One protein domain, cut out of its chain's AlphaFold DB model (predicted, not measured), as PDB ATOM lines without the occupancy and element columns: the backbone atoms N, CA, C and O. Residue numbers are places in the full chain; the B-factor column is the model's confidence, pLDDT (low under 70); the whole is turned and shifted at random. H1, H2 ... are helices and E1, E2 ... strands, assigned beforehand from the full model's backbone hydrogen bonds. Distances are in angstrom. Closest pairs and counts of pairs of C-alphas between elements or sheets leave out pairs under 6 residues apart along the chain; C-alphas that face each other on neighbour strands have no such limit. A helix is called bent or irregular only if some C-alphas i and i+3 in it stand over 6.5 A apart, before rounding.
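AT A GLANCE: This is residues 109 to 193 of the 193 residues of the protein "Glucosylceramidase" of Timema monikensis (UniProt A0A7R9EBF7). A loose group of three helices makes one part of an elongated shape, and the long loop of residues 147 to 176 reaches away from them to make the other. The kinked H3 crosses H1 near the middle of both, H2 turns off after H1, and the short strand E1 pairs with the first two printed residues. The 85 printed residues hold H1, H2, E1 and H3 in that order, mostly helix, with 39 residues, under half, in named elements. The whole is loose, with a radius of gyration of the C-alphas of 14.8 A and spans of 50 by 23 by 19 A.

HOW THE PARTS SIT: Begin at H3, residues 177 to 192, which has a kink of 38 degrees near residue 184 and is irregular, with C-alphas 181 and 184 7.0 A apart. It touches H1, residues 113 to 120, the same way at a steep tilt of 68 degrees, only just short of about perpendicular; look at their closest C-alphas, Gly 116 and Tyr 182, 4.5 A apart. With residues 189 to 190 alone H3 only just touches residues 131 to 135 of H2, residues 124 to 135, with 3 pairs of C-alphas within 8 A; the closest are those of Phe 135 and Glu 190, 6.1 A apart. H1 and H2 are close but not clearly touching. E1, residues 144 to 146, pairs with no named strand, but residues 109 to 110 pair with its residues 145 to 146, parallel. Every O i to N i+4 pair is within hydrogen-bond range in H1 and H2, and 6 of 12 are in H3.

IN THESE COORDINATES: Find C-alpha 177 at (399.825, 300.459, 369.047); from there H3 runs 23.0 A to C-alpha 192 at (383.832, 287.819, 358.431). H2 measures 16.2 A, H1 10.3 A and E1 6.7 A.

THE WHOLE: The C-alphas farthest apart, Thr 138 and Gly 166, are 49.6 A from each other. The printed part has no cut; the link from E1 to H3 is long, with 30 residues. Residues 189 to 193 have pLDDT under 70.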
ATOM      1  N   GLY A 109     391.283 280.295 370.919       94.88
ATOM      2  CA  GLY A 109     392.644 280.642 371.326       94.88
ATOM      3  C   GLY A 109     392.740 282.047 371.917       94.88
ATOM      4  O   GLY A 109     391.729 282.709 372.142       94.88
ATOM      5  N   ALA A 110     393.964 282.514 372.174       96.38
ATOM      6  CA  ALA A 110     394.213 283.869 372.658       96.38
ATOM      7  C   ALA A 110     394.970 284.713 371.622       96.38
ATOM      8  O   ALA A 110     396.050 284.329 371.163       96.38
ATOM      9  N   MET A 111     394.432 285.892 371.305       96.00
ATOM     10  CA  MET A 111     395.107 286.901 370.489       96.00
ATOM     11  C   MET A 111     395.912 287.830 371.401       96.00
ATOM     12  O   MET A 111     395.473 288.921 371.761       96.00
ATOM     13  N   THR A 112     397.064 287.326 371.842       97.56
ATOM     14  CA  THR A 112     398.076 288.089 372.590       97.56
ATOM     15  C   THR A 112     398.920 288.944 371.642       97.56
ATOM     16  O   THR A 112     398.913 288.698 370.431       97.56
ATOM     17  N   ASP A 113     399.696 289.891 372.175       97.81
ATOM     18  CA  ASP A 113     400.648 290.661 371.362       97.81
ATOM     19  C   ASP A 113     401.648 289.726 370.679       97.81
ATOM     20  O   ASP A 113     401.848 289.820 369.471       97.81
ATOM     21  N   ALA A 114     402.201 288.746 371.405       98.25
ATOM     22  CA  ALA A 114     403.074 287.733 370.825       98.25
ATOM     23  C   ALA A 114     402.403 286.966 369.673       98.25
ATOM     24  O   ALA A 114     403.034 286.775 368.632       98.25
ATOM     25  N   SER A 115     401.138 286.548 369.816       97.06
ATOM     26  CA  SER A 115     400.395 285.887 368.731       97.06
ATOM     27  C   SER A 115     400.332 286.786 367.495       97.06
ATOM     28  O   SER A 115     400.713 286.367 366.402       97.06
ATOM     29  N   GLY A 116     399.892 288.034 367.668       96.19
ATOM     30  CA  GLY A 116     399.701 288.959 366.559       96.19
ATOM     31  C   GLY A 116     401.011 289.417 365.905       96.19
ATOM     32  O   GLY A 116     401.057 289.518 364.681       96.19
ATOM     33  N   ILE A 117     402.092 289.587 366.675       97.12
ATOM     34  CA  ILE A 117     403.446 289.868 366.166       97.12
ATOM     35  C   ILE A 117     403.959 288.691 365.328       97.12
ATOM     36  O   ILE A 117     404.454 288.891 364.218       97.12
ATOM     37  N   ASN A 118     403.824 287.455 365.822       97.94
ATOM     38  CA  ASN A 118     404.277 286.272 365.085       97.94
ATOM     39  C   ASN A 118     403.484 286.075 363.790       97.94
ATOM     40  O   ASN A 118     404.086 285.781 362.759       97.94
ATOM     41  N   ILE A 119     402.167 286.297 363.806       96.19
ATOM     42  CA  ILE A 119     401.346 286.280 362.588       96.19
ATOM     43  C   ILE A 119     401.826 287.369 361.623       96.19
ATOM     44  O   ILE A 119     402.157 287.062 360.481       96.19
ATOM     45  N   ALA A 120     401.960 288.615 362.083       94.88
ATOM     46  CA  ALA A 120     402.397 289.738 361.252       94.88
ATOM     47  C   ALA A 120     403.802 289.546 360.647       94.88
ATOM     48  O   ALA A 120     404.097 290.116 359.599       94.88
ATOM     49  N   SER A 121     404.655 288.723 361.266       96.69
ATOM     50  CA  SER A 121     405.989 288.393 360.744       96.69
ATOM     51  C   SER A 121     405.978 287.483 359.504       96.69
ATOM     52  O   SER A 121     406.988 287.371 358.807       96.69
ATOM     53  N   LEU A 122     404.851 286.825 359.214       97.00
ATOM     54  CA  LEU A 122     404.678 285.976 358.036       97.00
ATOM     55  C   LEU A 122     404.373 286.815 356.787       97.00
ATOM     56  O   LEU A 122     403.907 287.949 356.875       97.00
ATOM     57  N   SER A 123     404.565 286.246 355.594       97.69
ATOM     58  CA  SER A 123     404.041 286.862 354.368       97.69
ATOM     59  C   SER A 123     402.512 286.811 354.346       97.69
ATOM     60  O   SER A 123     401.917 285.893 354.907       97.69
ATOM     61  N   VAL A 124     401.867 287.751 353.650       94.81
ATOM     62  CA  VAL A 124     400.395 287.890 353.617       94.81
ATOM     63  C   VAL A 124     399.676 286.569 353.309       94.81
ATOM     64  O   VAL A 124     398.729 286.205 353.998       94.81
ATOM     65  N   ASN A 125     400.155 285.789 352.335       95.88
ATOM     66  CA  ASN A 125     399.521 284.506 352.008       95.88
ATOM     67  C   ASN A 125     399.726 283.444 353.102       95.88
ATOM     68  O   ASN A 125     398.866 282.597 353.309       95.88
ATOM     69  N   ALA A 126     400.863 283.467 353.803       97.12
ATOM     70  CA  ALA A 126     401.095 282.563 354.927       97.12
ATOM     71  C   ALA A 126     400.250 282.959 356.151       97.12
ATOM     72  O   ALA A 126     399.787 282.074 356.867       97.12
ATOM     73  N   GLN A 127     400.006 284.259 356.358       95.56
ATOM     74  CA  GLN A 127     399.049 284.753 357.354       95.56
ATOM     75  C   GLN A 127     397.643 284.230 357.055       95.56
ATOM     76  O   GLN A 127     397.016 283.646 357.933       95.56
ATOM     77  N   ASP A 128     397.175 284.373 355.811       93.81
ATOM     78  CA  ASP A 128     395.856 283.885 355.395       93.81
ATOM     79  C   ASP A 128     395.729 282.365 355.562       93.81
ATOM     80  O   ASP A 128     394.757 281.902 356.151       93.81
ATOM     81  N   ASN A 129     396.733 281.583 355.154       95.31
ATOM     82  CA  ASN A 129     396.736 280.135 355.387       95.31
ATOM     83  C   ASN A 129     396.618 279.790 356.880       95.31
ATOM     84  O   ASN A 129     395.800 278.951 357.246       95.31
ATOM     85  N   LEU A 130     397.382 280.462 357.748       95.94
ATOM     86  CA  LEU A 130     397.329 280.241 359.195       95.94
ATOM     87  C   LEU A 130     395.957 280.600 359.782       95.94
ATOM     88  O   LEU A 130     395.421 279.845 360.593       95.94
ATOM     89  N   LEU A 131     395.379 281.735 359.382       94.12
ATOM     90  CA  LEU A 131     394.062 282.162 359.856       94.12
ATOM     91  C   LEU A 131     392.963 281.217 359.358       94.12
ATOM     92  O   LEU A 131     392.093 280.842 360.140       94.12
ATOM     93  N   LYS A 132     393.042 280.741 358.109       92.88
ATOM     94  CA  LYS A 132     392.134 279.713 357.580       92.88
ATOM     95  C   LYS A 132     392.219 278.412 358.360       92.88
ATOM     96  O   LYS A 132     391.177 277.838 358.655       92.88
ATOM     97  N   SER A 133     393.420 277.965 358.729       94.62
ATOM     98  CA  SER A 133     393.579 276.750 359.534       94.62
ATOM     99  C   SER A 133     392.828 276.835 360.863       94.62
ATOM    100  O   SER A 133     392.290 275.821 361.298       94.62
ATOM    101  N   TYR A 134     392.754 278.017 361.487       94.44
ATOM    102  CA  TYR A 134     392.015 278.211 362.737       94.44
ATOM    103  C   TYR A 134     390.524 278.481 362.534       94.44
ATOM    104  O   TYR A 134     389.726 277.837 363.201       94.44
ATOM    105  N   PHE A 135     390.141 279.402 361.648       92.19
ATOM    106  CA  PHE A 135     388.786 279.973 361.623       92.19
ATOM    107  C   PHE A 135     387.928 279.528 360.438       92.19
ATOM    108  O   PHE A 135     386.707 279.553 360.534       92.19
ATOM    109  N   ALA A 136     388.527 279.119 359.316       89.94
ATOM    110  CA  ALA A 136     387.739 278.783 358.134       89.94
ATOM    111  C   ALA A 136     387.061 277.401 358.266       89.94
ATOM    112  O   ALA A 136     387.602 276.521 358.939       89.94
ATOM    113  N   PRO A 137     385.966 277.146 357.521       88.38
ATOM    114  CA  PRO A 137     385.335 275.819 357.415       88.38
ATOM    115  C   PRO A 137     386.240 274.713 356.850       88.38
ATOM    116  O   PRO A 137     385.951 273.528 356.968       88.38
ATOM    117  N   THR A 138     387.331 275.097 356.181       89.31
ATOM    118  CA  THR A 138     388.396 274.191 355.718       89.31
ATOM    119  C   THR A 138     389.504 273.998 356.763       89.31
ATOM    120  O   THR A 138     390.529 273.389 356.466       89.31
ATOM    121  N   GLY A 139     389.353 274.577 357.952       91.81
ATOM    122  CA  GLY A 139     390.241 274.465 359.105       91.81
ATOM    123  C   GLY A 139     389.529 273.796 360.281       91.81
ATOM    124  O   GLY A 139     388.715 272.898 360.084       91.81
ATOM    125  N   ILE A 140     389.842 274.222 361.509       92.69
ATOM    126  CA  ILE A 140     389.248 273.670 362.744       92.69
ATOM    127  C   ILE A 140     388.096 274.499 363.326       92.69
ATOM    128  O   ILE A 140     387.631 274.180 364.419       92.69
ATOM    129  N   GLU A 141     387.650 275.537 362.612       91.69
ATOM    130  CA  GLU A 141     386.457 276.334 362.934       91.69
ATOM    131  C   GLU A 141     386.422 276.842 364.388       91.69
ATOM    132  O   GLU A 141     385.470 276.617 365.136       91.69
ATOM    133  N   TYR A 142     387.484 277.527 364.815       93.12
ATOM    134  CA  TYR A 142     387.472 278.298 366.057       93.12
ATOM    135  C   TYR A 142     386.315 279.297 366.053       93.12
ATOM    136  O   TYR A 142     386.086 280.002 365.076       93.12
ATOM    137  N   THR A 143     385.627 279.370 367.190       91.44
ATOM    138  CA  THR A 143     384.457 280.234 367.419       91.44
ATOM    139  C   THR A 143     384.648 281.193 368.593       91.44
ATOM    140  O   THR A 143     383.709 281.884 368.985       91.44
ATOM    141  N   PHE A 144     385.837 281.180 369.204       91.69
ATOM    142  CA  PHE A 144     386.215 282.090 370.275       91.69
ATOM    143  C   PHE A 144     387.643 282.605 370.113       91.69
ATOM    144  O   PHE A 144     388.593 281.845 369.896       91.69
ATOM    145  N   ILE A 145     387.818 283.886 370.416       93.44
ATOM    146  CA  ILE A 145     389.121 284.487 370.684       93.44
ATOM    147  C   ILE A 145     389.094 285.182 372.047       93.44
ATOM    148  O   ILE A 145     388.256 286.036 372.332       93.44
ATOM    149  N   ARG A 146     390.066 284.854 372.902       95.44
ATOM    150  CA  ARG A 146     390.371 285.618 374.114       95.44
ATOM    151  C   ARG A 146     391.340 286.748 373.773       95.44
ATOM    152  O   ARG A 146     392.450 286.488 373.312       95.44
ATOM    153  N   VAL A 147     390.970 287.984 374.086       96.25
ATOM    154  CA  VAL A 147     391.819 289.167 373.881       96.25
ATOM    155  C   VAL A 147     392.241 289.728 375.245       96.25
ATOM    156  O   VAL A 147     391.367 290.068 376.044       96.25
ATOM    157  N   PRO A 148     393.548 289.799 375.571       97.44
ATOM    158  CA  PRO A 148     394.018 290.516 376.755       97.44
ATOM    159  C   PRO A 148     393.641 292.002 376.694       97.44
ATOM    160  O   PRO A 148     393.676 292.605 375.622       97.44
ATOM    161  N   ILE A 149     393.296 292.597 377.833       97.81
ATOM    162  CA  ILE A 149     393.108 294.048 377.957       97.81
ATOM    163  C   ILE A 149     394.484 294.637 378.267       97.81
ATOM    164  O   ILE A 149     395.042 294.324 379.316       97.81
ATOM    165  N   ALA A 150     395.011 295.451 377.353       97.69
ATOM    166  CA  ALA A 150     396.388 295.947 377.354       97.69
ATOM    167  C   ALA A 150     397.441 294.818 377.370       97.69
ATOM    168  O   ALA A 150     397.236 293.792 376.706       97.69
ATOM    169  N   GLY A 151     398.564 295.031 378.062       97.50
ATOM    170  CA  GLY A 151     399.701 294.119 378.084       97.50
ATOM    171  C   GLY A 151     399.492 292.867 378.935       97.50
ATOM    172  O   GLY A 151     398.665 292.806 379.844       97.50
ATOM    173  N   SER A 152     400.286 291.844 378.639       98.00
ATOM    174  CA  SER A 152     400.379 290.586 379.386       98.00
ATOM    175  C   SER A 152     401.839 290.130 379.486       98.00
ATOM    176  O   SER A 152     402.737 290.767 378.946       98.00
ATOM    177  N   ASP A 153     402.094 288.993 380.123       98.12
ATOM    178  CA  ASP A 153     403.400 288.323 380.084       98.12
ATOM    179  C   ASP A 153     403.812 287.872 378.666       98.12
ATOM    180  O   ASP A 153     404.994 287.670 378.398       98.12
ATOM    181  N   PHE A 154     402.853 287.778 377.735       98.25
ATOM    182  CA  PHE A 154     403.072 287.568 376.296       98.25
ATOM    183  C   PHE A 154     403.131 288.886 375.498       98.25
ATOM    184  O   PHE A 154     402.832 288.908 374.300       98.25
ATOM    185  N   SER A 155     403.518 289.980 376.151       98.31
ATOM    186  CA  SER A 155     403.789 291.283 375.538       98.31
ATOM    187  C   SER A 155     405.284 291.603 375.587       98.31
ATOM    188  O   SER A 155     406.023 291.098 376.428       98.31
ATOM    189  N   THR A 156     405.764 292.441 374.668       97.81
ATOM    190  CA  THR A 156     407.187 292.834 374.606       97.81
ATOM    191  C   THR A 156     407.562 293.910 375.626       97.81
ATOM    192  O   THR A 156     408.745 294.178 375.832       97.81
ATOM    193  N   ARG A 157     406.562 294.531 376.254       97.81
ATOM    194  CA  ARG A 157     406.690 295.536 377.308       97.81
ATOM    195  C   ARG A 157     405.476 295.481 378.231       97.81
ATOM    196  O   ARG A 157     404.408 295.017 377.833       97.81
ATOM    197  N   GLU A 158     405.638 296.017 379.430       97.75
ATOM    198  CA  GLU A 158     404.531 296.302 380.340       97.75
ATOM    199  C   GLU A 158     403.811 297.575 379.884       97.75
ATOM    200  O   GLU A 158     404.463 298.556 379.515       97.75
ATOM    201  N   TYR A 159     402.478 297.548 379.878       98.00
ATOM    202  CA  TYR A 159     401.647 298.714 379.590       98.00
ATOM    203  C   TYR A 159     400.197 298.489 380.012       98.00
ATOM    204  O   TYR A 159     399.708 297.352 380.016       98.00
ATOM    205  N   SER A 160     399.498 299.581 380.303       97.94
ATOM    206  CA  SER A 160     398.042 299.617 380.392       97.94
ATOM    207  C   SER A 160     397.466 300.585 379.351       97.94
ATOM    208  O   SER A 160     398.191 301.131 378.520       97.94
ATOM    209  N   TYR A 161     396.146 300.771 379.349       98.38
ATOM    210  CA  TYR A 161     395.514 301.797 378.512       98.38
ATOM    211  C   TYR A 161     395.527 303.185 379.151       98.38
ATOM    212  O   TYR A 161     395.158 304.140 378.482       98.38
ATOM    213  N   ASP A 162     395.939 303.303 380.417       97.88
ATOM    214  CA  ASP A 162     396.019 304.576 381.132       97.88
ATOM    215  C   ASP A 162     397.164 304.557 382.157       97.88
ATOM    216  O   ASP A 162     396.978 304.342 383.354       97.88
ATOM    217  N   ASP A 163     398.387 304.745 381.662       96.62
ATOM    218  CA  ASP A 163     399.602 304.725 382.483       96.62
ATOM    219  C   ASP A 163     399.917 306.096 383.132       96.62
ATOM    220  O   ASP A 163     400.980 306.277 383.737       96.62
ATOM    221  N   VAL A 164     399.014 307.086 383.034       96.88
ATOM    222  CA  VAL A 164     399.194 308.409 383.655       96.88
ATOM    223  C   VAL A 164     398.772 308.365 385.124       96.88
ATOM    224  O   VAL A 164     397.596 308.279 385.472       96.88
ATOM    225  N   ASN A 165     399.752 308.467 386.027       96.69
ATOM    226  CA  ASN A 165     399.493 308.415 387.465       96.69
ATOM    227  C   ASN A 165     398.514 309.517 387.916       96.69
ATOM    228  O   ASN A 165     398.762 310.706 387.713       96.69
ATOM    229  N   GLY A 166     397.443 309.112 388.601       96.50
ATOM    230  CA  GLY A 166     396.418 310.012 389.130       96.50
ATOM    231  C   GLY A 166     395.269 310.338 388.170       96.50
ATOM    232  O   GLY A 166     394.398 311.119 388.556       96.50
ATOM    233  N   ASP A 167     395.213 309.749 386.971       96.94
ATOM    234  CA  ASP A 167     394.129 309.987 386.009       96.94
ATOM    235  C   ASP A 167     392.847 309.198 386.332       96.94
ATOM    236  O   ASP A 167     392.391 308.318 385.612       96.94
ATOM    237  N   ILE A 168     392.202 309.548 387.443       96.38
ATOM    238  CA  ILE A 168     390.923 308.939 387.853       96.38
ATOM    239  C   ILE A 168     389.822 309.193 386.802       96.38
ATOM    240  O   ILE A 168     388.849 308.445 386.711       96.38
ATOM    241  N   SER A 169     389.962 310.265 386.021       97.38
ATOM    242  CA  SER A 169     389.023 310.682 384.980       97.38
ATOM    243  C   SER A 169     389.190 309.965 383.637       97.38
ATOM    244  O   SER A 169     388.334 310.165 382.776       97.38
ATOM    245  N   LEU A 170     390.238 309.149 383.457       97.19
ATOM    246  CA  LEU A 170     390.577 308.464 382.203       97.19
ATOM    247  C   LEU A 170     390.752 309.421 381.005       97.19
ATOM    248  O   LEU A 170     390.391 309.089 379.876       97.19
ATOM    249  N   VAL A 171     391.279 310.629 381.228       97.94
ATOM    250  CA  VAL A 171     391.497 311.628 380.161       97.94
ATOM    251  C   VAL A 171     392.576 311.174 379.172       97.94
ATOM    252  O   VAL A 171     392.519 311.537 377.998       97.94
ATOM    253  N   HIS A 172     393.533 310.367 379.627       96.50
ATOM    254  CA  HIS A 172     394.629 309.819 378.833       96.50
ATOM    255  C   HIS A 172     394.397 308.361 378.426       96.50
ATOM    256  O   HIS A 172     395.285 307.764 377.816       96.50
ATOM    257  N   PHE A 173     393.210 307.803 378.703       98.25
ATOM    258  CA  PHE A 173     392.876 306.454 378.271       98.25
ATOM    259  C   PHE A 173     392.971 306.332 376.746       98.25
ATOM    260  O   PHE A 173     392.306 307.057 375.999       98.25
ATOM    261  N   GLY A 174     393.748 305.361 376.279       97.38
ATOM    262  CA  GLY A 174     393.923 305.080 374.864       97.38
ATOM    263  C   GLY A 174     394.361 303.645 374.618       97.38
ATOM    264  O   GLY A 174     395.125 303.067 375.389       97.38
ATOM    265  N   LEU A 175     393.880 303.062 373.517       97.25
ATOM    266  CA  LEU A 175     394.429 301.793 373.047       97.25
ATOM    267  C   LEU A 175     395.884 301.993 372.620       97.25
ATOM    268  O   LEU A 175     396.257 303.057 372.119       97.25
ATOM    269  N   ALA A 176     396.692 300.955 372.799       96.50
ATOM    270  CA  ALA A 176     398.092 300.986 372.427       96.50
ATOM    271  C   ALA A 176     398.280 300.571 370.961       96.50
ATOM    272  O   ALA A 176     397.385 300.015 370.319       96.50
ATOM    273  N   GLU A 177     399.474 300.820 370.424       95.38
ATOM    274  CA  GLU A 177     399.825 300.459 369.047       95.38
ATOM    275  C   GLU A 177     399.616 298.959 368.786       95.38
ATOM    276  O   GLU A 177     399.129 298.561 367.726       95.38
ATOM    277  N   GLU A 178     399.900 298.120 369.785       95.94
ATOM    278  CA  GLU A 178     399.711 296.674 369.733       95.94
ATOM    279  C   GLU A 178     398.245 296.275 369.459       95.94
ATOM    280  O   GLU A 178     397.978 295.318 368.723       95.94
ATOM    281  N   ASP A 179     397.271 297.035 369.970       96.12
ATOM    282  CA  ASP A 179     395.856 296.780 369.701       96.12
ATOM    283  C   ASP A 179     395.512 297.031 368.230       96.12
ATOM    284  O   ASP A 179     394.852 296.203 367.596       96.12
ATOM    285  N   TYR A 180     395.989 298.144 367.671       93.62
ATOM    286  CA  TYR A 180     395.687 298.555 366.301       93.62
ATOM    287  C   TYR A 180     396.405 297.711 365.249       93.62
ATOM    288  O   TYR A 180     395.798 297.353 364.231       93.62
ATOM    289  N   GLN A 181     397.678 297.397 365.491       90.75
ATOM    290  CA  GLN A 181     398.527 296.682 364.539       90.75
ATOM    291  C   GLN A 181     398.324 295.173 364.603       90.75
ATOM    292  O   GLN A 181     398.326 294.510 363.566       90.75
ATOM    293  N   TYR A 182     398.136 294.621 365.805       91.88
ATOM    294  CA  TYR A 182     398.209 293.177 366.010       91.88
ATOM    295  C   TYR A 182     396.887 292.564 366.451       91.88
ATOM    296  O   TYR A 182     396.509 291.531 365.922       91.88
ATOM    297  N   LYS A 183     396.134 293.152 367.379       92.00
ATOM    298  CA  LYS A 183     394.956 292.449 367.931       92.00
ATOM    299  C   LYS A 183     393.701 292.645 367.085       92.00
ATOM    300  O   LYS A 183     393.040 291.674 366.713       92.00
ATOM    301  N   VAL A 184     393.380 293.892 366.738       87.38
ATOM    302  CA  VAL A 184     392.129 294.247 366.048       87.38
ATOM    303  C   VAL A 184     392.069 293.673 364.632       87.38
ATOM    304  O   VAL A 184     391.005 293.224 364.208       87.38
ATOM    305  N   GLN A 185     393.181 293.671 363.890       75.88
ATOM    306  CA  GLN A 185     393.182 293.211 362.494       75.88
ATOM    307  C   GLN A 185     392.824 291.727 362.378       75.88
ATOM    308  O   GLN A 185     392.029 291.357 361.518       75.88
ATOM    309  N   TRP A 186     393.344 290.890 363.276       74.81
ATOM    310  CA  TRP A 186     393.144 289.443 363.200       74.81
ATOM    311  C   TRP A 186     391.798 288.998 363.773       74.81
ATOM    312  O   TRP A 186     391.203 288.061 363.249       74.81
ATOM    313  N   CYS A 187     391.249 289.718 364.758       76.38
ATOM    314  CA  CYS A 187     389.891 289.451 365.252       76.38
ATOM    315  C   CYS A 187     388.811 289.734 364.190       76.38
ATOM    316  O   CYS A 187     387.748 289.124 364.206       76.38
ATOM    317  N   LYS A 188     389.073 290.617 363.214       73.56
ATOM    318  CA  LYS A 188     388.149 290.829 362.083       73.56
ATOM    319  C   LYS A 188     388.035 289.612 361.163       73.56
ATOM    320  O   LYS A 188     387.065 289.542 360.413       73.56
ATOM    321  N   TYR A 189     389.004 288.697 361.178       67.62
ATOM    322  CA  TYR A 189     388.936 287.481 360.368       67.62
ATOM    323  C   TYR A 189     387.824 286.558 360.874       67.62
ATOM    324  O   TYR A 189     386.995 286.143 360.078       67.62
ATOM    325  N   GLU A 190     387.743 286.354 362.195       62.19
ATOM    326  CA  GLU A 190     386.685 285.572 362.860       62.19
ATOM    327  C   GLU A 190     385.278 286.113 362.558       62.19
ATOM    328  O   GLU A 190     384.348 285.344 362.364       62.19
ATOM    329  N   ILE A 191     385.111 287.437 362.487       61.56
ATOM    330  CA  ILE A 191     383.795 288.073 362.288       61.56
ATOM    331  C   ILE A 191     383.280 287.929 360.842       61.56
ATOM    332  O   ILE A 191     382.074 288.007 360.611       61.56
ATOM    333  N   ASN A 192     384.174 287.774 359.860       57.06
ATOM    334  CA  ASN A 192     383.832 287.819 358.431       57.06
ATOM    335  C   ASN A 192     383.793 286.443 357.746       57.06
ATOM    336  O   ASN A 192     383.470 286.379 356.556       57.06
ATOM    337  N   THR A 193     384.148 285.375 358.459       49.53
ATOM    338  CA  THR A 193     384.019 283.971 358.031       49.53
ATOM    339  C   THR A 193     382.766 283.343 358.608       49.53
ATOM    340  O   THR A 193     382.071 282.639 357.842       49.53
TER     341      THR A 193